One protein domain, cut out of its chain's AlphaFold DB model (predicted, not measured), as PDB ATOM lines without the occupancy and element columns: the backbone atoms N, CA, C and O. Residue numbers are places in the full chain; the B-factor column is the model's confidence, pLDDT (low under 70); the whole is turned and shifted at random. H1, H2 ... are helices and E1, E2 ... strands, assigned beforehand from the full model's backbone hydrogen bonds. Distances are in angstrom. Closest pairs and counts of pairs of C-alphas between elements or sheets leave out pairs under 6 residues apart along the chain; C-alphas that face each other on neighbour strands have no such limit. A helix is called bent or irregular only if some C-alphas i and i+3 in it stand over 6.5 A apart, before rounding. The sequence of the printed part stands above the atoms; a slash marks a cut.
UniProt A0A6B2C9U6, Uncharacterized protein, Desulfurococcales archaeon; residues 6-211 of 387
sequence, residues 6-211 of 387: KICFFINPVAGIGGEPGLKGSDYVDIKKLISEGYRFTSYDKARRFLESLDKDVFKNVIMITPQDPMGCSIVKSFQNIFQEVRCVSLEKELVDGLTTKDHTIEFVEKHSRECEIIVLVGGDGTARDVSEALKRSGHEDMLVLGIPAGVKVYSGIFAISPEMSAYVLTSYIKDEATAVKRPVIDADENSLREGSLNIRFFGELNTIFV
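AT A GLANCE: This is residues 6 to 211 of the 387 residues of an uncharacterized protein of Desulfurococcales archaeon (UniProt A0A6B2C9U6). A strongly twisted sheet of five parallel strands forms the core, covered by H2, H4 and H7 on one face and by H5 and H6 on the other. A long two-strand ribbon, E6 and E7, packs on H6, and E7 also on the edge strand E5; H1 and H8 lie far out at one end of the longest axis. The printed part has 206 residues, with eight named helices and seven named strands in the order E1 H1 H2 H3 E2 H4 E3 H5 E4 H6 E5 H7 E6 H8 E7; the large sheet's order is E3 E2 E1 E4 E5, E6 and E7 are antiparallel, and the class is mixed. It is compact, with a radius of gyration of the C-alphas of 16.1 A and spans of 47 by 34 by 30 A.

IN THESE COORDINATES: Find C-alpha 6 at (141.333, 135.920, 111.523), where E1, residues 6 to 11, begins. Next come H1, 31 to 36; H2, 43 to 52; H3, 56 to 59; E2, 62 to 67; H4, 73 to 78; and E3, 85 to 89. H5, 102 to 115, spans 20.5 A and is irregular, C-alphas 111 and 114 being 7.5 A apart. Then read E4, 118 to 123; H6, 125 to 138, 20.0 A; E5, 144 to 149; H7, 163 to 174; E6, 179 to 188, 27.5 A; and H8, 190 to 194. E7, 200 to 210, bends by 81 degrees at residue 203 and ends at C-alpha 210, (147.485, 149.550, 99.530).

HOW THE PARTS SIT: In the sheet, look for N 87 and O 64 at 2.8 A between E3 and E2, N 9 and O 65 at 2.8 A between E2 and E1, N 120 and O 8 at 2.8 A between E1 and E4, and N 148 and O 121 at 2.8 A between E4 and E5. Three strand-helix-strand units, parallel neighbours with helices between, are E1, H1 H2 H3, E2; E2, H4, E3; and E4, H6, E5; E3, H5, E4 is a split one, with a right-handed crossover. Helices on both faces make three layers. H2 touches H7 at Phe 50 and Pro 163, C-alphas 4.5 A apart; H5 touches H6 at Ile 106 and Ala 134, 5.0 A, at a steep tilt of 52 degrees. H3 is close to H7 but not clearly touching; H1 and H8 are not on the sheet. Between E6 and E7, N 185 and O 204 are 2.8 A apart; the closest C-alphas of E5 and E7, Leu 144 and Asn 207, are 4.9 A apart. Every O i to N i+4 pair is within hydrogen-bond range in H1, H2, H4, H6, H7 and H8, and 8 of 10 are in H5; H3 is too short for one.

THE WHOLE: The two C-alphas farthest apart, Asp 57 and Glu 195, are 49.1 A apart. The printed part has no cut; long links join E1 to H1, E3 to H5 and E5 to H7. Residues 26 to 28 and 152 are under 70 in pLDDT.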
ATOM      1  N   LYS A   6     141.957 136.986 112.304       98.06
ATOM      2  CA  LYS A   6     141.333 135.920 111.523       98.06
ATOM      3  C   LYS A   6     141.323 136.285 110.046       98.06
ATOM      4  O   LYS A   6     140.934 137.385 109.655       98.06
ATOM      5  N   ILE A   7     141.714 135.327 109.215       98.38
ATOM      6  CA  ILE A   7     141.801 135.486 107.763       98.38
ATOM      7  C   ILE A   7     140.926 134.436 107.101       98.38
ATOM      8  O   ILE A   7     141.138 133.243 107.308       98.38
ATOM      9  N   CYS A   8     139.988 134.868 106.262       98.62
ATOM     10  CA  CYS A   8     139.304 133.968 105.339       98.62
ATOM     11  C   CYS A   8     140.165 133.802 104.089       98.62
ATOM     12  O   CYS A   8     140.315 134.737 103.311       98.62
ATOM     13  N   PHE A   9     140.732 132.617 103.893       98.62
ATOM     14  CA  PHE A   9     141.570 132.298 102.743       98.62
ATOM     15  C   PHE A   9     140.915 131.231 101.877       98.62
ATOM     16  O   PHE A   9     140.531 130.172 102.378       98.62
ATOM     17  N   PHE A  10     140.845 131.465 100.570       98.38
ATOM     18  CA  PHE A  10     140.383 130.447  99.635       98.38
ATOM     19  C   PHE A  10     141.088 130.538  98.285       98.38
ATOM     20  O   PHE A  10     141.602 131.579  97.867       98.38
ATOM     21  N   ILE A  11     141.084 129.412  97.590       97.50
ATOM     22  CA  ILE A  11     141.620 129.241  96.249       97.50
ATOM     23  C   ILE A  11     140.438 128.998  95.329       97.50
ATOM     24  O   ILE A  11     139.624 128.118  95.598       97.50
ATOM     25  N   ASN A  12     140.364 129.746  94.231       94.94
ATOM     26  CA  ASN A  12     139.592 129.320  93.077       94.94
ATOM     27  C   ASN A  12     140.448 128.314  92.280       94.94
ATOM     28  O   ASN A  12     141.381 128.738  91.587       94.94
ATOM     29  N   PRO A  13     140.170 126.997  92.352       91.19
ATOM     30  CA  PRO A  13     141.025 125.970  91.763       91.19
ATOM     31  C   PRO A  13     141.186 126.138  90.254       91.19
ATOM     32  O   PRO A  13     142.269 125.911  89.724       91.19
ATOM     33  N   VAL A  14     140.134 126.591  89.569       88.56
ATOM     34  CA  VAL A  14     140.095 126.678  88.102       88.56
ATOM     35  C   VAL A  14     140.757 127.950  87.560       88.56
ATOM     36  O   VAL A  14     141.009 128.054  86.359       88.56
ATOM     37  N   ALA A  15     141.093 128.909  88.429       88.38
ATOM     38  CA  ALA A  15     141.737 130.147  88.014       88.38
ATOM     39  C   ALA A  15     143.106 129.878  87.366       88.38
ATOM     40  O   ALA A  15     143.939 129.143  87.900       88.38
ATOM     41  N   GLY A  16     143.332 130.498  86.206       84.56
ATOM     42  CA  GLY A  16     144.601 130.419  85.477       84.56
ATOM     43  C   GLY A  16     144.751 129.223  84.536       84.56
ATOM     44  O   GLY A  16     145.686 129.224  83.738       84.56
ATOM     45  N   ILE A  17     143.830 128.248  84.547       87.38
ATOM     46  CA  ILE A  17     143.941 127.038  83.707       87.38
ATOM     47  C   ILE A  17     143.956 127.348  82.199       87.38
ATOM     48  O   ILE A  17     144.570 126.627  81.420       87.38
ATOM     49  N   GLY A  18     143.323 128.449  81.783       85.31
ATOM     50  CA  GLY A  18     143.287 128.883  80.385       85.31
ATOM     51  C   GLY A  18     144.604 129.455  79.851       85.31
ATOM     52  O   GLY A  18     144.740 129.630  78.647       85.31
ATOM     53  N   GLY A  19     145.588 129.711  80.716       86.38
ATOM     54  CA  GLY A  19     146.840 130.377  80.364       86.38
ATOM     55  C   GLY A  19     147.683 129.647  79.329       86.38
ATOM     56  O   GLY A  19     147.831 130.111  78.202       86.38
ATOM     57  N   GLU A  20     148.249 128.505  79.720       88.50
ATOM     58  CA  GLU A  20     149.101 127.682  78.853       88.50
ATOM     59  C   GLU A  20     148.398 127.176  77.581       88.50
ATOM     60  O   GLU A  20     149.052 127.147  76.536       88.50
ATOM     61  N   PRO A  21     147.102 126.804  77.602       89.00
ATOM     62  CA  PRO A  21     146.370 126.455  76.386       89.00
ATOM     63  C   PRO A  21     146.089 127.642  75.448       89.00
ATOM     64  O   PRO A  21     145.622 127.419  74.339       89.00
ATOM     65  N   GLY A  22     146.331 128.892  75.867       83.25
ATOM     66  CA  GLY A  22     146.034 130.088  75.068       83.25
ATOM     67  C   GLY A  22     144.567 130.534  75.099       83.25
ATOM     68  O   GLY A  22     144.154 131.401  74.323       83.25
ATOM     69  N   LEU A  23     143.777 129.994  76.024       84.12
ATOM     70  CA  LEU A  23     142.374 130.351  76.212       84.12
ATOM     71  C   LEU A  23     142.259 131.701  76.926       84.12
ATOM     72  O   LEU A  23     143.075 132.073  77.770       84.12
ATOM     73  N   LYS A  24     141.232 132.480  76.571       80.56
ATOM     74  CA  LYS A  24     141.079 133.859  77.073       80.56
ATOM     75  C   LYS A  24     140.515 133.936  78.497       80.56
ATOM     76  O   LYS A  24     140.549 135.013  79.083       80.56
ATOM     77  N   GLY A  25     140.106 132.792  79.039       73.75
ATOM     78  CA  GLY A  25     139.728 132.561  80.424       73.75
ATOM     79  C   GLY A  25     139.131 131.158  80.585       73.75
ATOM     80  O   GLY A  25     139.505 130.262  79.822       73.75
ATOM     81  N   SER A  26     138.291 130.942  81.597       69.31
ATOM     82  CA  SER A  26     137.811 129.608  82.006       69.31
ATOM     83  C   SER A  26     136.294 129.433  81.929       69.31
ATOM     84  O   SER A  26     135.818 128.318  82.128       69.31
ATOM     85  N   ASP A  27     135.540 130.488  81.607       68.56
ATOM     86  CA  ASP A  27     134.077 130.498  81.761       68.56
ATOM     87  C   ASP A  27     133.347 129.556  80.784       68.56
ATOM     88  O   ASP A  27     132.265 129.059  81.087       68.56
ATOM     89  N   TYR A  28     133.951 129.256  79.630       68.50
ATOM     90  CA  TYR A  28     133.362 128.382  78.598       68.50
ATOM     91  C   TYR A  28     134.295 127.245  78.178       68.50
ATOM     92  O   TYR A  28     134.352 126.881  77.002       68.50
ATOM     93  N   VAL A  29     135.103 126.750  79.113       73.81
ATOM     94  CA  VAL A  29     136.159 125.781  78.823       73.81
ATOM     95  C   VAL A  29     135.824 124.429  79.432       73.81
ATOM     96  O   VAL A  29     135.450 124.333  80.596       73.81
ATOM     97  N   ASP A  30     136.025 123.366  78.652       82.25
ATOM     98  CA  ASP A  30     136.001 122.002  79.171       82.25
ATOM     99  C   ASP A  30     137.271 121.740  79.998       82.25
ATOM    100  O   ASP A  30     138.329 121.360  79.489       82.25
ATOM    101  N   ILE A  31     137.164 121.993  81.300       83.94
ATOM    102  CA  ILE A  31     138.255 121.825  82.264       83.94
ATOM    103  C   ILE A  31     138.719 120.363  82.322       83.94
ATOM    104  O   ILE A  31     139.921 120.115  82.432       83.94
ATOM    105  N   LYS A  32     137.811 119.384  82.192       84.06
ATOM    106  CA  LYS A  32     138.178 117.957  82.208       84.06
ATOM    107  C   LYS A  32     139.059 117.610  81.015       84.06
ATOM    108  O   LYS A  32     140.061 116.914  81.184       84.06
ATOM    109  N   LYS A  33     138.726 118.134  79.833       86.25
ATOM    110  CA  LYS A  33     139.555 117.989  78.634       86.25
ATOM    111  C   LYS A  33     140.948 118.592  78.827       86.25
ATOM    112  O   LYS A  33     141.936 117.963  78.471       86.25
ATOM    113  N   LEU A  34     141.062 119.773  79.436       87.12
ATOM    114  CA  LEU A  34     142.378 120.370  79.693       87.12
ATOM    115  C   LEU A  34     143.238 119.520  80.638       87.12
ATOM    116  O   LEU A  34     144.436 119.352  80.409       87.12
ATOM    117  N   ILE A  35     142.628 118.955  81.679       85.88
ATOM    118  CA  ILE A  35     143.330 118.076  82.619       85.88
ATOM    119  C   ILE A  35     143.773 116.782  81.929       85.88
ATOM    120  O   ILE A  35     144.910 116.356  82.128       85.88
ATOM    121  N   SER A  36     142.922 116.163  81.099       86.25
ATOM    122  CA  SER A  36     143.295 114.951  80.350       86.25
ATOM    123  C   SER A  36     144.399 115.220  79.325       86.25
ATOM    124  O   SER A  36     145.232 114.360  79.049       86.25
ATOM    125  N   GLU A  37     144.469 116.454  78.830       86.19
ATOM    126  CA  GLU A  37     145.563 116.963  78.017       86.19
ATOM    127  C   GLU A  37     146.836 117.275  78.834       86.19
ATOM    128  O   GLU A  37     147.888 117.537  78.251       86.19
ATOM    129  N   GLY A  38     146.804 117.203  80.163       86.06
ATOM    130  CA  GLY A  38     147.966 117.387  81.034       86.06
ATOM    131  C   GLY A  38     148.209 118.825  81.496       86.06
ATOM    132  O   GLY A  38     149.243 119.083  82.119       86.06
ATOM    133  N   TYR A  39     147.280 119.751  81.233       87.19
ATOM    134  CA  TYR A  39     147.318 121.087  81.830       87.19
ATOM    135  C   TYR A  39     146.988 121.016  83.324       87.19
ATOM    136  O   TYR A  39     146.201 120.180  83.772       87.19
ATOM    137  N   ARG A  40     147.613 121.892  84.114       84.38
ATOM    138  CA  ARG A  40     147.530 121.870  85.581       84.38
ATOM    139  C   ARG A  40     146.872 123.133  86.122       84.38
ATOM    140  O   ARG A  40     146.967 124.204  85.530       84.38
ATOM    141  N   PHE A  41     146.260 123.011  87.295       87.12
ATOM    142  CA  PHE A  41     145.754 124.149  88.056       87.12
ATOM    143  C   PHE A  41     146.917 124.954  88.648       87.12
ATOM    144  O   PHE A  41     147.547 124.539  89.623       87.12
ATOM    145  N   THR A  42     147.210 126.111  88.059       87.19
ATOM    146  CA  THR A  42     148.310 126.992  88.484       87.19
ATOM    147  C   THR A  42     147.987 127.767  89.764       87.19
ATOM    148  O   THR A  42     148.898 128.178  90.483       87.19
ATOM    149  N   SER A  43     146.704 127.916  90.101       92.00
ATOM    150  CA  SER A  43     146.216 128.565  91.325       92.00
ATOM    151  C   SER A  43     146.825 127.977  92.607       92.00
ATOM    152  O   SER A  43     147.227 128.732  93.490       92.00
ATOM    153  N   TYR A  44     146.998 126.655  92.696       93.94
ATOM    154  CA  TYR A  44     147.625 126.019  93.861       93.94
ATOM    155  C   TYR A  44     149.113 126.345  94.005       93.94
ATOM    156  O   TYR A  44     149.599 126.482  95.127       93.94
ATOM    157  N   ASP A  45     149.844 126.488  92.895       92.50
ATOM    158  CA  ASP A  45     151.246 126.919  92.932       92.50
ATOM    159  C   ASP A  45     151.351 128.366  93.435       92.50
ATOM    160  O   ASP A  45     152.138 128.667  94.332       92.50
ATOM    161  N   LYS A  46     150.470 129.249  92.949       94.12
ATOM    162  CA  LYS A  46     150.382 130.637  93.427       94.12
ATOM    163  C   LYS A  46     150.030 130.702  94.916       94.12
ATOM    164  O   LYS A  46     150.664 131.449  95.656       94.12
ATOM    165  N   ALA A  47     149.085 129.882  95.375       96.94
ATOM    166  CA  ALA A  47     148.746 129.757  96.790       96.94
ATOM    167  C   ALA A  47     149.940 129.284  97.633       96.94
ATOM    168  O   ALA A  47     150.214 129.854  98.687       96.94
ATOM    169  N   ARG A  48     150.686 128.280  97.151       96.31
ATOM    170  CA  ARG A  48     151.889 127.775  97.824       96.31
ATOM    171  C   ARG A  48     152.949 128.861  97.959       96.31
ATOM    172  O   ARG A  48     153.414 129.104  99.064       96.31
ATOM    173  N   ARG A  49     153.278 129.546  96.860       95.69
ATOM    174  CA  ARG A  49     154.262 130.642  96.840       95.69
ATOM    175  C   ARG A  49     153.904 131.758  97.822       95.69
ATOM    176  O   ARG A  49     154.790 132.293  98.484       95.69
ATOM    177  N   PHE A  50     152.615 132.086  97.941       97.50
ATOM    178  CA  PHE A  50     152.121 133.025  98.948       97.50
ATOM    179  C   PHE A  50     152.354 132.506 100.375       97.50
ATOM    180  O   PHE A  50     152.988 133.199 101.166       97.50
ATOM    181  N   LEU A  51     151.899 131.286 100.694       97.81
ATOM    182  CA  LEU A  51     152.015 130.700 102.037       97.81
ATOM    183  C   LEU A  51     153.478 130.515 102.481       97.81
ATOM    184  O   LEU A  51     153.806 130.784 103.633       97.81
ATOM    185  N   GLU A  52     154.365 130.121 101.562       96.75
ATOM    186  CA  GLU A  52     155.814 130.009 101.794       96.75
ATOM    187  C   GLU A  52     156.473 131.349 102.143       96.75
ATOM    188  O   GLU A  52     157.511 131.368 102.802       96.75
ATOM    189  N   SER A  53     155.875 132.460 101.708       96.06
ATOM    190  CA  SER A  53     156.426 133.809 101.866       96.06
ATOM    191  C   SER A  53     155.909 134.542 103.105       96.06
ATOM    192  O   SER A  53     156.282 135.692 103.329       96.06
ATOM    193  N   LEU A  54     155.043 133.913 103.905       96.56
ATOM    194  CA  LEU A  54     154.501 134.519 105.120       96.56
ATOM    195  C   LEU A  54     155.545 134.575 106.245       96.56
ATOM    196  O   LEU A  54     156.273 133.614 106.507       96.56
ATOM    197  N   ASP A  55     155.572 135.700 106.960       93.31
ATOM    198  CA  ASP A  55     156.428 135.917 108.129       93.31
ATOM    199  C   ASP A  55     155.908 135.111 109.336       93.31
ATOM    200  O   ASP A  55     154.914 135.463 109.975       93.31
ATOM    201  N   LYS A  56     156.588 134.014 109.683       93.88
ATOM    202  CA  LYS A  56     156.149 133.101 110.754       93.88
ATOM    203  C   LYS A  56     155.912 133.791 112.098       93.88
ATOM    204  O   LYS A  56     155.013 133.386 112.834       93.88
ATOM    205  N   ASP A  57     156.680 134.826 112.428       92.88
ATOM    206  CA  ASP A  57     156.531 135.518 113.707       92.88
ATOM    207  C   ASP A  57     155.276 136.382 113.775       92.88
ATOM    208  O   ASP A  57     154.697 136.554 114.851       92.88
ATOM    209  N   VAL A  58     154.836 136.886 112.627       93.75
ATOM    210  CA  VAL A  58     153.614 137.684 112.489       93.75
ATOM    211  C   VAL A  58     152.393 136.773 112.506       93.75
ATOM    212  O   VAL A  58     151.422 137.044 113.214       93.75
ATOM    213  N   PHE A  59     152.457 135.658 111.776       96.12
ATOM    214  CA  PHE A  59     151.303 134.789 111.548       96.12
ATOM    215  C   PHE A  59     151.036 133.769 112.668       96.12
ATOM    216  O   PHE A  59     149.950 133.195 112.709       96.12
ATOM    217  N   LYS A  60     151.926 133.614 113.660       94.75
ATOM    218  CA  LYS A  60     151.715 132.686 114.794       94.75
ATOM    219  C   LYS A  60     150.480 132.965 115.660       94.75
ATOM    220  O   LYS A  60     150.061 132.092 116.409       94.75
ATOM    221  N   ASN A  61     149.913 134.173 115.583       92.38
ATOM    222  CA  ASN A  61     148.673 134.566 116.273       92.38
ATOM    223  C   ASN A  61     147.480 134.719 115.306       92.38
ATOM    224  O   ASN A  61     146.470 135.342 115.650       92.38
ATOM    225  N   VAL A  62     147.625 134.212 114.078       97.00
ATOM    226  CA  VAL A  62     146.603 134.269 113.033       97.00
ATOM    227  C   VAL A  62     145.813 132.969 113.002       97.00
ATOM    228  O   VAL A  62     146.383 131.881 113.067       97.00
ATOM    229  N   ILE A  63     144.494 133.086 112.865       98.12
ATOM    230  CA  ILE A  63     143.588 131.963 112.618       98.12
ATOM    231  C   ILE A  63     143.186 131.997 111.144       98.12
ATOM    232  O   ILE A  63     142.591 132.968 110.676       98.12
ATOM    233  N   MET A  64     143.475 130.923 110.420       98.19
ATOM    234  CA  MET A  64     143.072 130.766 109.025       98.19
ATOM    235  C   MET A  64     141.723 130.054 108.961       98.19
ATOM    236  O   MET A  64     141.588 128.945 109.470       98.19
ATOM    237  N   ILE A  65     140.735 130.664 108.316       98.56
ATOM    238  CA  ILE A  65     139.446 130.051 107.980       98.56
ATOM    239  C   ILE A  65     139.478 129.765 106.482       98.56
ATOM    240  O   ILE A  65     139.693 130.671 105.681       98.56
ATOM    241  N   THR A  66     139.307 128.510 106.086       98.31
ATOM    242  CA  THR A  66     139.419 128.109 104.679       98.31
ATOM    243  C   THR A  66     138.403 127.021 104.343       98.31
ATOM    244  O   THR A  66     138.133 126.177 105.201       98.31
ATOM    245  N   PRO A  67     137.798 127.006 103.145       97.69
ATOM    246  CA  PRO A  67     136.887 125.931 102.786       97.69
ATOM    247  C   PRO A  67     137.637 124.600 102.631       97.69
ATOM    248  O   PRO A  67     138.846 124.566 102.378       97.69
ATOM    249  N   GLN A  68     136.914 123.488 102.775       96.88
ATOM    250  CA  GLN A  68     137.423 122.160 102.428       96.88
ATOM    251  C   GLN A  68     137.919 122.096 100.974       96.88
ATOM    252  O   GLN A  68     137.652 122.971 100.145       96.88
ATOM    253  N   ASP A  69     138.693 121.056 100.668       95.19
ATOM    254  CA  ASP A  69     139.176 120.849  99.309       95.19
ATOM    255  C   ASP A  69     138.000 120.699  98.330       95.19
ATOM    256  O   ASP A  69     136.966 120.130  98.686       95.19
ATOM    257  N   PRO A  70     138.138 121.221  97.101       94.12
ATOM    258  CA  PRO A  70     139.388 121.673  96.477       94.12
ATOM    259  C   PRO A  70     139.790 123.138  96.764       94.12
ATOM    260  O   PRO A  70     140.783 123.610  96.227       94.12
ATOM    261  N   MET A  71     139.079 123.892  97.608       95.94
ATOM    262  CA  MET A  71     139.293 125.347  97.729       95.94
ATOM    263  C   MET A  71     140.397 125.788  98.707       95.94
ATOM    264  O   MET A  71     140.585 126.990  98.889       95.94
ATOM    265  N   GLY A  72     141.163 124.871  99.312       94.25
ATOM    266  CA  GLY A  72     142.423 125.242  99.973       94.25
ATOM    267  C   GLY A  72     142.752 124.583 101.314       94.25
ATOM    268  O   GLY A  72     143.883 124.737 101.775       94.25
ATOM    269  N   CYS A  73     141.843 123.833 101.943       97.31
ATOM    270  CA  CYS A  73     142.099 123.234 103.261       97.31
ATOM    271  C   CYS A  73     143.410 122.436 103.342       97.31
ATOM    272  O   CYS A  73     144.213 122.684 104.248       97.31
ATOM    273  N   SER A  74     143.670 121.509 102.411       97.44
ATOM    274  CA  SER A  74     144.876 120.670 102.482       97.44
ATOM    275  C   SER A  74     146.165 121.475 102.333       97.44
ATOM    276  O   SER A  74     147.132 121.241 103.062       97.44
ATOM    277  N   ILE A  75     146.185 122.456 101.427       97.12
ATOM    278  CA  ILE A  75     147.377 123.278 101.219       97.12
ATOM    279  C   ILE A  75     147.626 124.196 102.416       97.12
ATOM    280  O   ILE A  75     148.752 124.218 102.898       97.12
ATOM    281  N   VAL A  76     146.610 124.850 102.989       97.69
ATOM    282  CA  VAL A  76     146.796 125.677 104.198       97.69
ATOM    283  C   VAL A  76     147.267 124.823 105.382       97.69
ATOM    284  O   VAL A  76     148.190 125.217 106.094       97.69
ATOM    285  N   LYS A  77     146.714 123.613 105.557       97.88
ATOM    286  CA  LYS A  77     147.149 122.672 106.604       97.88
ATOM    287  C   LYS A  77     148.605 122.234 106.466       97.88
ATOM    288  O   LYS A  77     149.261 122.019 107.483       97.88
ATOM    289  N   SER A  78     149.143 122.144 105.247       97.88
ATOM    290  CA  SER A  78     150.570 121.842 105.051       97.88
ATOM    291  C   SER A  78     151.508 122.925 105.618       97.88
ATOM    292  O   SER A  78     152.665 122.633 105.907       97.88
ATOM    293  N   PHE A  79     150.981 124.131 105.874       97.44
ATOM    294  CA  PHE A  79     151.660 125.258 106.522       97.44
ATOM    295  C   PHE A  79     151.103 125.567 107.925       97.44
ATOM    296  O   PHE A  79     151.321 126.655 108.451       97.44
ATOM    297  N   GLN A  80     150.382 124.634 108.565       95.56
ATOM    298  CA  GLN A  80     149.719 124.870 109.863       95.56
ATOM    299  C   GLN A  80     150.665 125.345 110.976       95.56
ATOM    300  O   GLN A  80     150.240 126.045 111.883       95.56
ATOM    301  N   ASN A  81     151.953 125.005 110.893       95.69
ATOM    302  CA  ASN A  81     152.984 125.425 111.844       95.69
ATOM    303  C   ASN A  81     153.292 126.934 111.804       95.69
ATOM    304  O   ASN A  81     154.048 127.412 112.644       95.69
ATOM    305  N   ILE A  82     152.762 127.660 110.816       95.94
ATOM    306  CA  ILE A  82     152.867 129.118 110.689       95.94
ATOM    307  C   ILE A  82     151.742 129.822 111.462       95.94
ATOM    308  O   ILE A  82     151.909 130.971 111.862       95.94
ATOM    309  N   PHE A  83     150.613 129.148 111.687       97.25
ATOM    310  CA  PHE A  83     149.378 129.750 112.185       97.25
ATOM    311  C   PHE A  83     149.069 129.326 113.620       97.25
ATOM    312  O   PHE A  83     149.520 128.282 114.088       97.25
ATOM    313  N   GLN A  84     148.239 130.113 114.306       96.75
ATOM    314  CA  GLN A  84     147.665 129.709 115.590       96.75
ATOM    315  C   GLN A  84     146.708 128.524 115.405       96.75
ATOM    316  O   GLN A  84     146.693 127.594 116.208       96.75
ATOM    317  N   GLU A  85     145.881 128.585 114.360       97.56
ATOM    318  CA  GLU A  85     144.859 127.587 114.058       97.56
ATOM    319  C   GLU A  85     144.510 127.619 112.563       97.56
ATOM    320  O   GLU A  85     144.482 128.683 111.939       97.56
ATOM    321  N   VAL A  86     144.192 126.451 111.996       98.12
ATOM    322  CA  VAL A  86     143.611 126.314 110.655       98.12
ATOM    323  C   VAL A  86     142.235 125.656 110.772       98.12
ATOM    324  O   VAL A  86     142.126 124.456 111.030       98.12
ATOM    325  N   ARG A  87     141.178 126.441 110.557       98.19
ATOM    326  CA  ARG A  87     139.772 126.018 110.564       98.19
ATOM    327  C   ARG A  87     139.313 125.712 109.144       98.19
ATOM    328  O   ARG A  87     139.067 126.624 108.358       98.19
ATOM    329  N   CYS A  88     139.168 124.426 108.831       98.06
ATOM    330  CA  CYS A  88     138.553 124.007 107.574       98.06
ATOM    331  C   CYS A  88     137.031 123.925 107.714       98.06
ATOM    332  O   CYS A  88     136.540 123.206 108.585       98.06
ATOM    333  N   VAL A  89     136.300 124.630 106.852       97.81
ATOM    334  CA  VAL A  89     134.831 124.711 106.882       97.81
ATOM    335  C   VAL A  89     134.210 124.008 105.678       97.81
ATOM    336  O   VAL A  89     134.754 124.047 104.575       97.81
ATOM    337  N   SER A  90     133.082 123.337 105.893       95.56
ATOM    338  CA  SER A  90     132.322 122.704 104.813       95.56
ATOM    339  C   SER A  90     131.401 123.714 104.137       95.56
ATOM    340  O   SER A  90     130.806 124.557 104.808       95.56
ATOM    341  N   LEU A  91     131.254 123.572 102.825       95.62
ATOM    342  CA  LEU A  91     130.224 124.243 102.038       95.62
ATOM    343  C   LEU A  91     129.058 123.271 101.808       95.62
ATOM    344  O   LEU A  91     129.255 122.057 101.797       95.62
ATOM    345  N   GLU A  92     127.847 123.802 101.679       95.00
ATOM    346  CA  GLU A  92     126.625 123.045 101.390       95.00
ATOM    347  C   GLU A  92     126.470 122.776  99.895       95.00
ATOM    348  O   GLU A  92     125.845 121.787  99.512       95.00
ATOM    349  N   LYS A  93     127.016 123.647  99.038       92.69
ATOM    350  CA  LYS A  93     126.995 123.441  97.590       92.69
ATOM    351  C   LYS A  93     127.817 122.209  97.214       92.69
ATOM    352  O   LYS A  93     128.975 122.069  97.603       92.69
ATOM    353  N   GLU A  94     127.205 121.330  96.425       91.75
ATOM    354  CA  GLU A  94     127.882 120.172  95.851       91.75
ATOM    355  C   GLU A  94     128.782 120.578  94.679       91.75
ATOM    356  O   GLU A  94     128.452 121.464  93.881       91.75
ATOM    357  N   LEU A  95     129.905 119.869  94.544       90.38
ATOM    358  CA  LEU A  95     130.796 120.023  93.402       90.38
ATOM    359  C   LEU A  95     130.071 119.616  92.120       90.38
ATOM    360  O   LEU A  95     129.493 118.534  92.026       90.38
ATOM    361  N   VAL A  96     130.194 120.443  91.088       86.50
ATOM    362  CA  VAL A  96     129.694 120.114  89.756       86.50
ATOM    363  C   VAL A  96     130.824 119.423  89.023       86.50
ATOM    364  O   VAL A  96     131.870 120.023  88.785       86.50
ATOM    365  N   ASP A  97     130.643 118.146  88.684       83.50
ATOM    366  CA  ASP A  97     131.640 117.392  87.921       83.50
ATOM    367  C   ASP A  97     133.021 117.274  88.608       83.50
ATOM    368  O   ASP A  97     134.052 117.108  87.951       83.50
ATOM    369  N   GLY A  98     133.038 117.335  89.946       83.00
ATOM    370  CA  GLY A  98     134.261 117.342  90.756       83.00
ATOM    371  C   GLY A  98     134.973 118.699  90.806       83.00
ATOM    372  O   GLY A  98     136.097 118.779  91.298       83.00
ATOM    373  N   LEU A  99     134.337 119.762  90.304       85.50
ATOM    374  CA  LEU A  99     134.871 121.119  90.250       85.50
ATOM    375  C   LEU A  99     133.997 122.092  91.045       85.50
ATOM    376  O   LEU A  99     132.786 121.923  91.195       85.50
ATOM    377  N   THR A 100     134.634 123.149  91.537       90.31
ATOM    378  CA  THR A 100     133.947 124.278  92.163       90.31
ATOM    379  C   THR A 100     133.408 125.230  91.108       90.31
ATOM    380  O   THR A 100     133.990 125.400  90.037       90.31
ATOM    381  N   THR A 101     132.346 125.934  91.468       91.25
ATOM    382  CA  THR A 101     131.712 126.990  90.674       91.25
ATOM    383  C   THR A 101     131.745 128.313  91.437       91.25
ATOM    384  O   THR A 101     132.088 128.343  92.621       91.25
ATOM    385  N   LYS A 102     131.318 129.408  90.796       92.56
ATOM    386  CA  LYS A 102     131.153 130.709  91.467       92.56
ATOM    387  C   LYS A 102     130.271 130.643  92.721       92.56
ATOM    388  O   LYS A 102     130.514 131.373  93.675       92.56
ATOM    389  N   ASP A 103     129.298 129.732  92.754       94.75
ATOM    390  CA  ASP A 103     128.376 129.590  93.883       94.75
ATOM    391  C   ASP A 103     129.101 129.152  95.160       94.75
ATOM    392  O   ASP A 103     128.708 129.561  96.246       94.75
ATOM    393  N   HIS A 104     130.188 128.386  95.033       96.50
ATOM    394  CA  HIS A 104     131.012 127.979  96.172       96.50
ATOM    395  C   HIS A 104     131.782 129.175  96.754       96.50
ATOM    396  O   HIS A 104     131.860 129.339  97.970       96.50
ATOM    397  N   THR A 105     132.311 130.049  95.885       96.69
ATOM    398  CA  THR A 105     132.943 131.314  96.293       96.69
ATOM    399  C   THR A 105     131.943 132.214  97.012       96.69
ATOM    400  O   THR A 105     132.244 132.722  98.092       96.69
ATOM    401  N   ILE A 106     130.750 132.392  96.432       97.06
ATOM    402  CA  ILE A 106     129.690 133.226  97.009       97.06
ATOM    403  C   ILE A 106     129.275 132.688  98.378       97.06
ATOM    404  O   ILE A 106     129.275 133.441  99.349       97.06
ATOM    405  N   GLU A 107     128.999 131.385  98.476       97.62
ATOM    406  CA  GLU A 107     128.588 130.749  99.727       97.62
ATOM    407  C   GLU A 107     129.629 130.948 100.838       97.62
ATOM    408  O   GLU A 107     129.282 131.357 101.948       97.62
ATOM    409  N   PHE A 108     130.911 130.700 100.546       97.94
ATOM    410  CA  PHE A 108     131.978 130.860 101.531       97.94
ATOM    411  C   PHE A 108     132.061 132.300 102.060       97.94
ATOM    412  O   PHE A 108     132.152 132.516 103.271       97.94
ATOM    413  N   VAL A 109     132.004 133.288 101.164       98.00
ATOM    414  CA  VAL A 109     132.099 134.708 101.528       98.00
ATOM    415  C   VAL A 109     130.878 135.166 102.324       98.00
ATOM    416  O   VAL A 109     131.035 135.836 103.347       98.00
ATOM    417  N   GLU A 110     129.667 134.793 101.907       97.12
ATOM    418  CA  GLU A 110     128.434 135.162 102.613       97.12
ATOM    419  C   GLU A 110     128.398 134.581 104.034       97.12
ATOM    420  O   GLU A 110     128.011 135.282 104.973       97.12
ATOM    421  N   LYS A 111     128.858 133.335 104.213       96.62
ATOM    422  CA  LYS A 111     128.875 132.661 105.520       96.62
ATOM    423  C   LYS A 111     129.962 133.183 106.455       96.62
ATOM    424  O   LYS A 111     129.689 133.391 107.636       96.62
ATOM    425  N   HIS A 112     131.177 133.402 105.950       96.94
ATOM    426  CA  HIS A 112     132.353 133.581 106.809       96.94
ATOM    427  C   HIS A 112     132.973 134.981 106.781       96.94
ATOM    428  O   HIS A 112     133.853 135.257 107.596       96.94
ATOM    429  N   SER A 113     132.525 135.905 105.920       95.62
ATOM    430  CA  SER A 113     133.106 137.262 105.874       95.62
ATOM    431  C   SER A 113     133.027 137.989 107.222       95.62
ATOM    432  O   SER A 113     133.967 138.682 107.593       95.62
ATOM    433  N   ARG A 114     131.956 137.784 108.000       95.00
ATOM    434  CA  ARG A 114     131.777 138.377 109.342       95.00
ATOM    435  C   ARG A 114     132.627 137.729 110.439       95.00
ATOM    436  O   ARG A 114     132.697 138.257 111.546       95.00
ATOM    437  N   GLU A 115     133.246 136.584 110.164       94.94
ATOM    438  CA  GLU A 115     134.105 135.881 111.119       94.94
ATOM    439  C   GLU A 115     135.572 136.306 111.032       94.94
ATOM    440  O   GLU A 115     136.367 135.839 111.847       94.94
ATOM    441  N   CYS A 116     135.943 137.151 110.070       96.38
ATOM    442  CA  CYS A 116     137.331 137.492 109.779       96.38
ATOM    443  C   CYS A 116     137.551 138.995 109.607       96.38
ATOM    444  O   CYS A 116     136.609 139.755 109.403       96.38
ATOM    445  N   GLU A 117     138.810 139.414 109.696       96.94
ATOM    446  CA  GLU A 117     139.228 140.799 109.492       96.94
ATOM    447  C   GLU A 117     139.615 141.081 108.025       96.94
ATOM    448  O   GLU A 117     139.572 142.226 107.582       96.94
ATOM    449  N   ILE A 118     139.966 140.044 107.254       98.00
ATOM    450  CA  ILE A 118     140.307 140.146 105.827       98.00
ATOM    451  C   ILE A 118     139.985 138.850 105.069       98.00
ATOM    452  O   ILE A 118     140.181 137.744 105.581       98.00
ATOM    453  N   ILE A 119     139.537 138.996 103.819       98.62
ATOM    454  CA  ILE A 119     139.442 137.915 102.834       98.62
ATOM    455  C   ILE A 119     140.682 137.951 101.936       98.62
ATOM    456  O   ILE A 119     140.994 138.970 101.325       98.62
ATOM    457  N   VAL A 120     141.371 136.823 101.810       98.50
ATOM    458  CA  VAL A 120     142.504 136.633 100.902       98.50
ATOM    459  C   VAL A 120     142.126 135.571  99.875       98.50
ATOM    460  O   VAL A 120     141.892 134.415 100.224       98.50
ATOM    461  N   LEU A 121     142.054 135.954  98.601       97.94
ATOM    462  CA  LEU A 121     141.622 135.065  97.520       97.94
ATOM    463  C   LEU A 121     142.760 134.782  96.543       97.94
ATOM    464  O   LEU A 121     143.460 135.699  96.119       97.94
ATOM    465  N   VAL A 122     142.913 133.525  96.133       97.50
ATOM    466  CA  VAL A 122     143.772 133.141  95.004       97.50
ATOM    467  C   VAL A 122     142.892 132.943  93.780       97.50
ATOM    468  O   VAL A 122     142.096 132.006  93.729       97.50
ATOM    469  N   GLY A 123     143.006 133.834  92.797       94.19
ATOM    470  CA  GLY A 123     142.063 133.856  91.680       94.19
ATOM    471  C   GLY A 123     142.387 134.870  90.587       94.19
ATOM    472  O   GLY A 123     143.495 135.402  90.498       94.19
ATOM    473  N   GLY A 124     141.404 135.109  89.722       91.56
ATOM    474  CA  GLY A 124     141.426 136.161  88.704       91.56
ATOM    475  C   GLY A 124     140.273 137.147  88.887       91.56
ATOM    476  O   GLY A 124     139.544 137.077  89.876       91.56
ATOM    477  N   ASP A 125     140.079 138.034  87.913       90.50
ATOM    478  CA  ASP A 125     139.046 139.079  87.965       90.50
ATOM    479  C   ASP A 125     137.630 138.528  88.171       90.50
ATOM    480  O   ASP A 125     136.907 139.036  89.025       90.50
ATOM    481  N   GLY A 126     137.271 137.425  87.508       90.81
ATOM    482  CA  GLY A 126     135.993 136.744  87.742       90.81
ATOM    483  C   GLY A 126     135.789 136.309  89.200       90.81
ATOM    484  O   GLY A 126     134.697 136.433  89.737       90.81
ATOM    485  N   THR A 127     136.856 135.906  89.901       94.12
ATOM    486  CA  THR A 127     136.779 135.571  91.338       94.12
ATOM    487  C   THR A 127     136.592 136.823  92.191       94.12
ATOM    488  O   THR A 127     135.813 136.810  93.136       94.12
ATOM    489  N   ALA A 128     137.270 137.925  91.851       95.12
ATOM    490  CA  ALA A 128     137.079 139.206  92.532       95.12
ATOM    491  C   ALA A 128     135.650 139.745  92.342       95.12
ATOM    492  O   ALA A 128     135.059 140.273  93.286       95.12
ATOM    493  N   ARG A 129     135.079 139.561  91.145       94.88
ATOM    494  CA  ARG A 129     133.673 139.843  90.827       94.88
ATOM    495  C   ARG A 129     132.733 139.036  91.720       94.88
ATOM    496  O   ARG A 129     131.864 139.636  92.345       94.88
ATOM    497  N   ASP A 130     132.943 137.726  91.832       95.81
ATOM    498  CA  ASP A 130     132.100 136.852  92.659       95.81
ATOM    499  C   ASP A 130     132.164 137.241  94.154       95.81
ATOM    500  O   ASP A 130     131.138 137.279  94.832       95.81
ATOM    501  N   VAL A 131     133.347 137.619  94.668       97.44
ATOM    502  CA  VAL A 131     133.501 138.146  96.042       97.44
ATOM    503  C   VAL A 131     132.773 139.481  96.222       97.44
ATOM    504  O   VAL A 131     132.085 139.673  97.223       97.44
ATOM    505  N   SER A 132     132.891 140.401  95.259       96.88
ATOM    506  CA  SER A 132     132.188 141.692  95.282       96.88
ATOM    507  C   SER A 132     130.668 141.508  95.307       96.88
ATOM    508  O   SER A 132     129.977 142.161  96.088       96.88
ATOM    509  N   GLU A 133     130.145 140.577  94.507       96.25
ATOM    510  CA  GLU A 133     128.727 140.208  94.500       96.25
ATOM    511  C   GLU A 133     128.272 139.649  95.858       96.25
ATOM    512  O   GLU A 133     127.262 140.102  96.401       96.25
ATOM    513  N   ALA A 134     129.038 138.724  96.438       97.12
ATOM    514  CA  ALA A 134     128.734 138.105  97.729       97.12
ATOM    515  C   ALA A 134     128.744 139.109  98.899       97.12
ATOM    516  O   ALA A 134     127.860 139.090  99.761       97.12
ATOM    517  N   LEU A 135     129.712 140.031  98.929       97.19
ATOM    518  CA  LEU A 135     129.790 141.068  99.966       97.19
ATOM    519  C   LEU A 135     128.632 142.069  99.868       97.19
ATOM    520  O   LEU A 135     128.073 142.451 100.895       97.19
ATOM    521  N   LYS A 136     128.209 142.431  98.650       95.62
ATOM    522  CA  LYS A 136     127.010 143.258  98.437       95.62
ATOM    523  C   LYS A 136     125.746 142.562  98.933       95.62
ATOM    524  O   LYS A 136     124.971 143.152  99.679       95.62
ATOM    525  N   ARG A 137     125.549 141.288  98.576       94.62
ATOM    526  CA  ARG A 137     124.381 140.493  99.005       94.62
ATOM    527  C   ARG A 137     124.293 140.322 100.515       94.62
ATOM    528  O   ARG A 137     123.206 140.390 101.080       94.62
ATOM    529  N   SER A 138     125.436 140.127 101.164       93.75
ATOM    530  CA  SER A 138     125.519 139.974 102.617       93.75
ATOM    531  C   SER A 138     125.526 141.307 103.380       93.75
ATOM    532  O   SER A 138     125.471 141.287 104.612       93.75
ATOM    533  N   GLY A 139     125.555 142.456 102.692       93.88
ATOM    534  CA  GLY A 139     125.598 143.787 103.306       93.88
ATOM    535  C   GLY A 139     126.915 144.079 104.033       93.88
ATOM    536  O   GLY A 139     126.910 144.757 105.057       93.88
ATOM    537  N   HIS A 140     128.030 143.521 103.553       94.50
ATOM    538  CA  HIS A 140     129.359 143.620 104.164       94.50
ATOM    539  C   HIS A 140     130.385 144.252 103.202       94.50
ATOM    540  O   HIS A 140     131.513 143.788 103.065       94.50
ATOM    541  N   GLU A 141     129.983 145.318 102.508       92.00
ATOM    542  CA  GLU A 141     130.776 145.968 101.450       92.00
ATOM    543  C   GLU A 141     132.086 146.601 101.942       92.00
ATOM    544  O   GLU A 141     133.017 146.772 101.155       92.00
ATOM    545  N   ASP A 142     132.188 146.913 103.237       93.75
ATOM    546  CA  ASP A 142     133.403 147.487 103.817       93.75
ATOM    547  C   ASP A 142     134.496 146.449 104.129       93.75
ATOM    548  O   ASP A 142     135.586 146.814 104.576       93.75
ATOM    549  N   MET A 143     134.240 145.168 103.856       96.88
ATOM    550  CA  MET A 143     135.184 144.087 104.107       96.88
ATOM    551  C   MET A 143     136.489 144.255 103.318       96.88
ATOM    552  O   MET A 143     136.483 144.541 102.118       96.88
ATOM    553  N   LEU A 144     137.620 144.032 103.989       97.31
ATOM    554  CA  LEU A 144     138.937 144.085 103.365       97.31
ATOM    555  C   LEU A 144     139.187 142.823 102.529       97.31
ATOM    556  O   LEU A 144     138.979 141.703 103.000       97.31
ATOM    557  N   VAL A 145     139.662 143.005 101.297       98.06
ATOM    558  CA  VAL A 145     139.927 141.929 100.337       98.06
ATOM    559  C   VAL A 145     141.304 142.102  99.701       98.06
ATOM    560  O   VAL A 145     141.629 143.164  99.167       98.06
ATOM    561  N   LEU A 146     142.112 141.044  99.704       97.69
ATOM    562  CA  LEU A 146     143.396 140.980  99.006       97.69
ATOM    563  C   LEU A 146     143.396 139.848  97.975       97.69
ATOM    564  O   LEU A 146     143.145 138.688  98.298       97.69
ATOM    565  N   GLY A 147     143.724 140.189  96.731       96.56
ATOM    566  CA  GLY A 147     143.874 139.241  95.637       96.56
ATOM    567  C   GLY A 147     145.313 138.754  95.459       96.56
ATOM    568  O   GLY A 147     146.248 139.548  95.320       96.56
ATOM    569  N   ILE A 148     145.482 137.437  95.374       96.12
ATOM    570  CA  ILE A 148     146.692 136.761  94.900       96.12
ATOM    571  C   ILE A 148     146.470 136.398  93.422       96.12
ATOM    572  O   ILE A 148     145.537 135.647  93.111       96.12
ATOM    573  N   PRO A 149     147.287 136.928  92.493       91.88
ATOM    574  CA  PRO A 149     147.029 136.798  91.064       91.88
ATOM    575  C   PRO A 149     147.297 135.369  90.568       91.88
ATOM    576  O   PRO A 149     148.443 134.918  90.513       91.88
ATOM    577  N   ALA A 150     146.235 134.681  90.150       88.06
ATOM    578  CA  ALA A 150     146.285 133.392  89.455       88.06
ATOM    579  C   ALA A 150     145.664 133.439  88.045       88.06
ATOM    580  O   ALA A 150     145.876 132.529  87.252       88.06
ATOM    581  N   GLY A 151     144.913 134.494  87.705       77.56
ATOM    582  CA  GLY A 151     144.305 134.660  86.380       77.56
ATOM    583  C   GLY A 151     145.306 134.932  85.246       77.56
ATOM    584  O   GLY A 151     146.399 135.456  85.460       77.56
ATOM    585  N   VAL A 152     144.895 134.627  84.008       68.38
ATOM    586  CA  VAL A 152     145.697 134.853  82.785       68.38
ATOM    587  C   VAL A 152     145.920 136.349  82.534       68.38
ATOM    588  O   VAL A 152     146.993 136.766  82.087       68.38
ATOM    589  N   LYS A 153     144.906 137.165  82.834       70.56
ATOM    590  CA  LYS A 153     144.935 138.628  82.798       70.56
ATOM    591  C   LYS A 153     144.122 139.109  83.986       70.56
ATOM    592  O   LYS A 153     142.956 138.768  84.096       70.56
ATOM    593  N   VAL A 154     144.786 139.814  84.883       74.81
ATOM    594  CA  VAL A 154     144.183 140.402  86.073       74.81
ATOM    595  C   VAL A 154     144.158 141.904  85.837       74.81
ATOM    596  O   VAL A 154     145.169 142.431  85.376       74.81
ATOM    597  N   TYR A 155     143.040 142.575  86.092       80.31
ATOM    598  CA  TYR A 155     142.826 144.010  85.877       80.31
ATOM    599  C   TYR A 155     142.276 144.715  87.118       80.31
ATOM    600  O   TYR A 155     142.479 145.921  87.262       80.31
ATOM    601  N   SER A 156     141.593 143.985  87.998       86.62
ATOM    602  CA  SER A 156     141.044 144.516  89.241       86.62
ATOM    603  C   SER A 156     142.154 145.062  90.134       86.62
ATOM    604  O   SER A 156     143.194 144.430  90.327       86.62
ATOM    605  N   GLY A 157     141.902 146.215  90.750       87.19
ATOM    606  CA  GLY A 157     142.888 146.907  91.585       87.19
ATOM    607  C   GLY A 157     143.106 146.285  92.968       87.19
ATOM    608  O   GLY A 157     143.762 146.905  93.795       87.19
ATOM    609  N   ILE A 158     142.540 145.104  93.243       92.19
ATOM    610  CA  ILE A 158     142.682 144.388  94.524       92.19
ATOM    611  C   ILE A 158     143.837 143.381  94.539       92.19
ATOM    612  O   ILE A 158     144.131 142.786  95.574       92.19
ATOM    613  N   PHE A 159     144.445 143.121  93.379       92.06
ATOM    614  CA  PHE A 159     145.493 142.119  93.249       92.06
ATOM    615  C   PHE A 159     146.874 142.739  93.438       92.06
ATOM    616  O   PHE A 159     147.207 143.762  92.829       92.06
ATOM    617  N   ALA A 160     147.704 142.071  94.237       90.56
ATOM    618  CA  ALA A 160     149.121 142.402  94.297       90.56
ATOM    619  C   ALA A 160     149.836 141.995  92.995       90.56
ATOM    620  O   ALA A 160     149.309 141.257  92.151       90.56
ATOM    621  N   ILE A 161     151.076 142.452  92.828       86.94
ATOM    622  CA  ILE A 161     151.868 142.131  91.634       86.94
ATOM    623  C   ILE A 161     152.264 140.645  91.553       86.94
ATOM    624  O   ILE A 161     152.325 140.095  90.453       86.94
ATOM    625  N   SER A 162     152.463 139.956  92.677       91.12
ATOM    626  CA  SER A 162     152.844 138.534  92.735       91.12
ATOM    627  C   SER A 162     152.372 137.890  94.046       91.12
ATOM    628  O   SER A 162     152.061 138.626  94.984       91.12
ATOM    629  N   PRO A 163     152.326 136.546  94.149       94.06
ATOM    630  CA  PRO A 163     152.017 135.869  95.411       94.06
ATOM    631  C   PRO A 163     152.930 136.278  96.569       94.06
ATOM    632  O   PRO A 163     152.460 136.499  97.681       94.06
ATOM    633  N   GLU A 164     154.224 136.431  96.307       94.31
ATOM    634  CA  GLU A 164     155.203 136.872  97.299       94.31
ATOM    635  C   GLU A 164     154.910 138.302  97.780       94.31
ATOM    636  O   GLU A 164     154.942 138.586  98.976       94.31
ATOM    637  N   MET A 165     154.524 139.198  96.868       92.06
ATOM    638  CA  MET A 165     154.148 140.564  97.238       92.06
ATOM    639  C   MET A 165     152.783 140.629  97.924       92.06
ATOM    640  O   MET A 165     152.596 141.479  98.788       92.06
ATOM    641  N   SER A 166     151.852 139.713  97.633       94.81
ATOM    642  CA  SER A 166     150.627 139.560  98.430       94.81
ATOM    643  C   SER A 166     150.954 139.208  99.886       94.81
ATOM    644  O   SER A 166     150.337 139.759 100.795       94.81
ATOM    645  N   ALA A 167     151.934 138.328 100.125       95.81
ATOM    646  CA  ALA A 167     152.376 137.977 101.476       95.81
ATOM    647  C   ALA A 167     152.999 139.182 102.194       95.81
ATOM    648  O   ALA A 167     152.661 139.446 103.350       95.81
ATOM    649  N   TYR A 168     153.836 139.956 101.496       93.88
ATOM    650  CA  TYR A 168     154.403 141.198 102.028       93.88
ATOM    651  C   TYR A 168     153.315 142.221 102.380       93.88
ATOM    652  O   TYR A 168     153.265 142.696 103.510       93.88
ATOM    653  N   VAL A 169     152.394 142.505 101.450       93.50
ATOM    654  CA  VAL A 169     151.283 143.455 101.644       93.50
ATOM    655  C   VAL A 169     150.429 143.069 102.855       93.50
ATOM    656  O   VAL A 169     150.124 143.917 103.693       93.50
ATOM    657  N   LEU A 170     150.084 141.786 102.987       95.94
ATOM    658  CA  LEU A 170     149.326 141.288 104.133       95.94
ATOM    659  C   LEU A 170     150.115 141.406 105.444       95.94
ATOM    660  O   LEU A 170     149.558 141.814 106.460       95.94
ATOM    661  N   THR A 171     151.409 141.081 105.417       94.75
ATOM    662  CA  THR A 171     152.298 141.200 106.579       94.75
ATOM    663  C   THR A 171     152.381 142.648 107.059       94.75
ATOM    664  O   THR A 171     152.212 142.897 108.251       94.75
ATOM    665  N   SER A 172     152.586 143.602 106.146       92.75
ATOM    666  CA  SER A 172     152.622 145.031 106.466       92.75
ATOM    667  C   SER A 172     151.300 145.513 107.055       92.75
ATOM    668  O   SER A 172     151.310 146.280 108.009       92.75
ATOM    669  N   TYR A 173     150.157 145.029 106.564       93.81
ATOM    670  CA  TYR A 173     148.866 145.382 107.157       93.81
ATOM    671  C   TYR A 173     148.710 144.866 108.592       93.81
ATOM    672  O   TYR A 173     148.314 145.623 109.468       93.81
ATOM    673  N   ILE A 174     149.079 143.609 108.863       93.50
ATOM    674  CA  ILE A 174     149.014 143.034 110.221       93.50
ATOM    675  C   ILE A 174     149.982 143.749 111.186       93.50
ATOM    676  O   ILE A 174     149.744 143.777 112.392       93.50
ATOM    677  N   LYS A 175     151.069 144.331 110.663       91.75
ATOM    678  CA  LYS A 175     152.016 145.173 111.414       91.75
ATOM    679  C   LYS A 175     151.570 146.637 111.559       91.75
ATOM    680  O   LYS A 175     152.330 147.420 112.118       91.75
ATOM    681  N   ASP A 176     150.382 147.007 111.076       90.81
ATOM    682  CA  ASP A 176     149.884 148.390 111.026       90.81
ATOM    683  C   ASP A 176     150.769 149.345 110.179       90.81
ATOM    684  O   ASP A 176     150.798 150.556 110.391       90.81
ATOM    685  N   GLU A 177     151.489 148.813 109.183       90.19
ATOM    686  CA  GLU A 177     152.397 149.545 108.276       90.19
ATOM    687  C   GLU A 177     151.764 149.867 106.906       90.19
ATOM    688  O   GLU A 177     152.388 150.511 106.060       90.19
ATOM    689  N   ALA A 178     150.535 149.408 106.652       90.12
ATOM    690  CA  ALA A 178     149.819 149.612 105.393       90.12
ATOM    691  C   ALA A 178     148.382 150.090 105.632       90.12
ATOM    692  O   ALA A 178     147.779 149.804 106.665       90.12
ATOM    693  N   THR A 179     147.811 150.804 104.661       89.75
ATOM    694  CA  THR A 179     146.462 151.380 104.764       89.75
ATOM    695  C   THR A 179     145.472 150.683 103.839       89.75
ATOM    696  O   THR A 179     145.843 150.112 102.815       89.75
ATOM    697  N   ALA A 180     144.189 150.732 104.196       93.06
ATOM    698  CA  ALA A 180     143.113 150.264 103.333       93.06
ATOM    699  C   ALA A 180     142.652 151.380 102.383       93.06
ATOM    700  O   ALA A 180     142.539 152.540 102.781       93.06
ATOM    701  N   VAL A 181     142.355 151.027 101.134       93.62
ATOM    702  CA  VAL A 181     141.796 151.937 100.124       93.62
ATOM    703  C   VAL A 181     140.728 151.220  99.301       93.62
ATOM    704  O   VAL A 181     140.795 150.002  99.126       93.62
ATOM    705  N   LYS A 182     139.778 151.966  98.729       94.12
ATOM    706  CA  LYS A 182     138.843 151.421  97.734       94.12
ATOM    707  C   LYS A 182     139.516 151.303  96.373       94.12
ATOM    708  O   LYS A 182     140.173 152.238  95.910       94.12
ATOM    709  N   ARG A 183     139.362 150.146  95.732       93.06
ATOM    710  CA  ARG A 183     139.836 149.889  94.368       93.06
ATOM    711  C   ARG A 183     138.745 149.232  93.530       93.06
ATOM    712  O   ARG A 183     137.950 148.455  94.061       93.06
ATOM    713  N   PRO A 184     138.719 149.507  92.217       91.94
ATOM    714  CA  PRO A 184     137.697 148.967  91.342       91.94
ATOM    715  C   PRO A 184     137.914 147.471  91.088       91.94
ATOM    716  O   PRO A 184     139.041 147.001  90.893       91.94
ATOM    717  N   VAL A 185     136.801 146.747  91.042       93.00
ATOM    718  CA  VAL A 185     136.694 145.370  90.568       93.00
ATOM    719  C   VAL A 185     136.227 145.413  89.125       93.00
ATOM    720  O   VAL A 185     135.174 145.969  88.796       93.00
ATOM    721  N   ILE A 186     137.056 144.857  88.260       89.88
ATOM    722  CA  ILE A 186     136.960 145.002  86.819       89.88
ATOM    723  C   ILE A 186     137.217 143.640  86.195       89.88
ATOM    724  O   ILE A 186     138.185 142.986  86.565       89.88
ATOM    725  N   ASP A 187     136.405 143.251  85.219       86.56
ATOM    726  CA  ASP A 187     136.585 141.997  84.489       86.56
ATOM    727  C   ASP A 187     136.518 142.233  82.978       86.56
ATOM    728  O   ASP A 187     135.818 143.137  82.498       86.56
ATOM    729  N   ALA A 188     137.278 141.441  82.228       82.50
ATOM    730  CA  ALA A 188     137.290 141.507  80.775       82.50
ATOM    731  C   ALA A 188     136.279 140.515  80.202       82.50
ATOM    732  O   ALA A 188     136.226 139.358  80.605       82.50
ATOM    733  N   ASP A 189     135.507 140.952  79.213       81.69
ATOM    734  CA  ASP A 189     134.585 140.067  78.509       81.69
ATOM    735  C   ASP A 189     135.380 139.065  77.656       81.69
ATOM    736  O   ASP A 189     135.987 139.431  76.641       81.69
ATOM    737  N   GLU A 190     135.398 137.797  78.076       77.75
ATOM    738  CA  GLU A 190     136.142 136.730  77.403       77.75
ATOM    739  C   GLU A 190     135.741 136.554  75.932       77.75
ATOM    740  O   GLU A 190     136.604 136.241  75.108       77.75
ATOM    741  N   ASN A 191     134.470 136.773  75.577       78.81
ATOM    742  CA  ASN A 191     134.013 136.659  74.189       78.81
ATOM    743  C   ASN A 191     134.593 137.790  73.342       78.81
ATOM    744  O   ASN A 191     135.137 137.536  72.270       78.81
ATOM    745  N   SER A 192     134.610 139.015  73.880       79.69
ATOM    746  CA  SER A 192     135.255 140.151  73.209       79.69
ATOM    747  C   SER A 192     136.741 139.877  72.935       79.69
ATOM    748  O   SER A 192     137.234 140.156  71.840       79.69
ATOM    749  N   LEU A 193     137.437 139.234  73.888       77.94
ATOM    750  CA  LEU A 193     138.841 138.843  73.745       77.94
ATOM    751  C   LEU A 193     139.042 137.786  72.653       77.94
ATOM    752  O   LEU A 193     140.048 137.845  71.944       77.94
ATOM    753  N   ARG A 194     138.113 136.830  72.514       76.69
ATOM    754  CA  ARG A 194     138.127 135.829  71.430       76.69
ATOM    755  C   ARG A 194     137.920 136.482  70.065       76.69
ATOM    756  O   ARG A 194     138.585 136.105  69.110       76.69
ATOM    757  N   GLU A 195     137.089 137.516  70.001       79.88
ATOM    758  CA  GLU A 195     136.852 138.328  68.801       79.88
ATOM    759  C   GLU A 195     137.965 139.366  68.537       79.88
ATOM    760  O   GLU A 195     137.910 140.132  67.577       79.88
ATOM    761  N   GLY A 196     139.013 139.404  69.369       77.75
ATOM    762  CA  GLY A 196     140.168 140.281  69.176       77.75
ATOM    763  C   GLY A 196     139.973 141.722  69.657       77.75
ATOM    764  O   GLY A 196     140.790 142.585  69.323       77.75
ATOM    765  N   SER A 197     138.946 141.984  70.470       78.06
ATOM    766  CA  SER A 197     138.678 143.274  71.115       78.06
ATOM    767  C   SER A 197     138.826 143.189  72.645       78.06
ATOM    768  O   SER A 197     138.852 142.109  73.223       78.06
ATOM    769  N   LEU A 198     139.024 144.325  73.323       81.38
ATOM    770  CA  LEU A 198     139.106 144.381  74.789       81.38
ATOM    771  C   LEU A 198     137.925 145.186  75.313       81.38
ATOM    772  O   LEU A 198     137.990 146.416  75.330       81.38
ATOM    773  N   ASN A 199     136.876 144.496  75.750       82.25
ATOM    774  CA  ASN A 199     135.778 145.114  76.478       82.25
ATOM    775  C   ASN A 199     135.963 144.877  77.981       82.25
ATOM    776  O   ASN A 199     135.967 143.738  78.448       82.25
ATOM    777  N   ILE A 200     136.157 145.966  78.721       83.81
ATOM    778  CA  ILE A 200     136.355 145.962  80.167       83.81
ATOM    779  C   ILE A 200     135.060 146.426  80.836       83.81
ATOM    780  O   ILE A 200     134.557 147.504  80.518       83.81
ATOM    781  N   ARG A 201     134.545 145.644  81.790       87.94
ATOM    782  CA  ARG A 201     133.324 145.963  82.541       87.94
ATOM    783  C   ARG A 201     133.638 146.200  84.017       87.94
ATOM    784  O   ARG A 201     134.441 145.490  84.615       87.94
ATOM    785  N   PHE A 202     132.990 147.206  84.597       90.50
ATOM    786  CA  PHE A 202     133.085 147.540  86.016       90.50
ATOM    787  C   PHE A 202     132.017 146.783  86.813       90.50
ATOM    788  O   PHE A 202     130.845 146.807  86.438       90.50
ATOM    789  N   PHE A 203     132.411 146.140  87.914       90.19
ATOM    790  CA  PHE A 203     131.518 145.328  88.757       90.19
ATOM    791  C   PHE A 203     131.322 145.892  90.168       90.19
ATOM    792  O   PHE A 203     130.450 145.430  90.909       90.19
ATOM    793  N   GLY A 204     132.080 146.919  90.547       92.19
ATOM    794  CA  GLY A 204     132.009 147.559  91.855       92.19
ATOM    795  C   GLY A 204     133.384 147.946  92.371       92.19
ATOM    796  O   GLY A 204     134.361 147.949  91.626       92.19
ATOM    797  N   GLU A 205     133.460 148.236  93.661       94.88
ATOM    798  CA  GLU A 205     134.711 148.504  94.362       94.88
ATOM    799  C   GLU A 205     134.820 147.586  95.578       94.88
ATOM    800  O   GLU A 205     133.808 147.131  96.110       94.88
ATOM    801  N   LEU A 206     136.049 147.308  95.999       96.50
ATOM    802  CA  LEU A 206     136.357 146.590  97.233       96.50
ATOM    803  C   LEU A 206     137.416 147.366  98.010       96.50
ATOM    804  O   LEU A 206     138.302 147.987  97.413       96.50
ATOM    805  N   ASN A 207     137.346 147.303  99.339       96.50
ATOM    806  CA  ASN A 207     138.447 147.745 100.185       96.50
ATOM    807  C   ASN A 207     139.604 146.749 100.043       96.50
ATOM    808  O   ASN A 207     139.411 145.543 100.165       96.50
ATOM    809  N   THR A 208     140.815 147.240  99.804       95.50
ATOM    810  CA  THR A 208     142.034 146.427  99.705       95.50
ATOM    811  C   THR A 208     143.208 147.111 100.399       95.50
ATOM    812  O   THR A 208     143.162 148.314 100.658       95.50
ATOM    813  N   ILE A 209     144.263 146.358 100.711       92.00
ATOM    814  CA  ILE A 209     145.462 146.883 101.374       92.00
ATOM    815  C   ILE A 209     146.360 147.546 100.338       92.00
ATOM    816  O   ILE A 209     146.910 146.866  99.482       92.00
ATOM    817  N   PHE A 210     146.602 148.845 100.444       81.00
ATOM    818  CA  PHE A 210     147.485 149.550  99.530       81.00
ATOM    819  C   PHE A 210     148.897 149.706 100.081       81.00
ATOM    820  O   PHE A 210     149.125 150.336 101.111       81.00
ATOM    821  N   VAL A 211     149.858 149.201  99.308       73.56
ATOM    822  CA  VAL A 211     151.272 149.553  99.420       73.56
ATOM    823  C   VAL A 211     151.727 150.062  98.057       73.56
ATOM    824  O   VAL A 211     151.509 149.405  97.032       73.56
TER     825      VAL A 211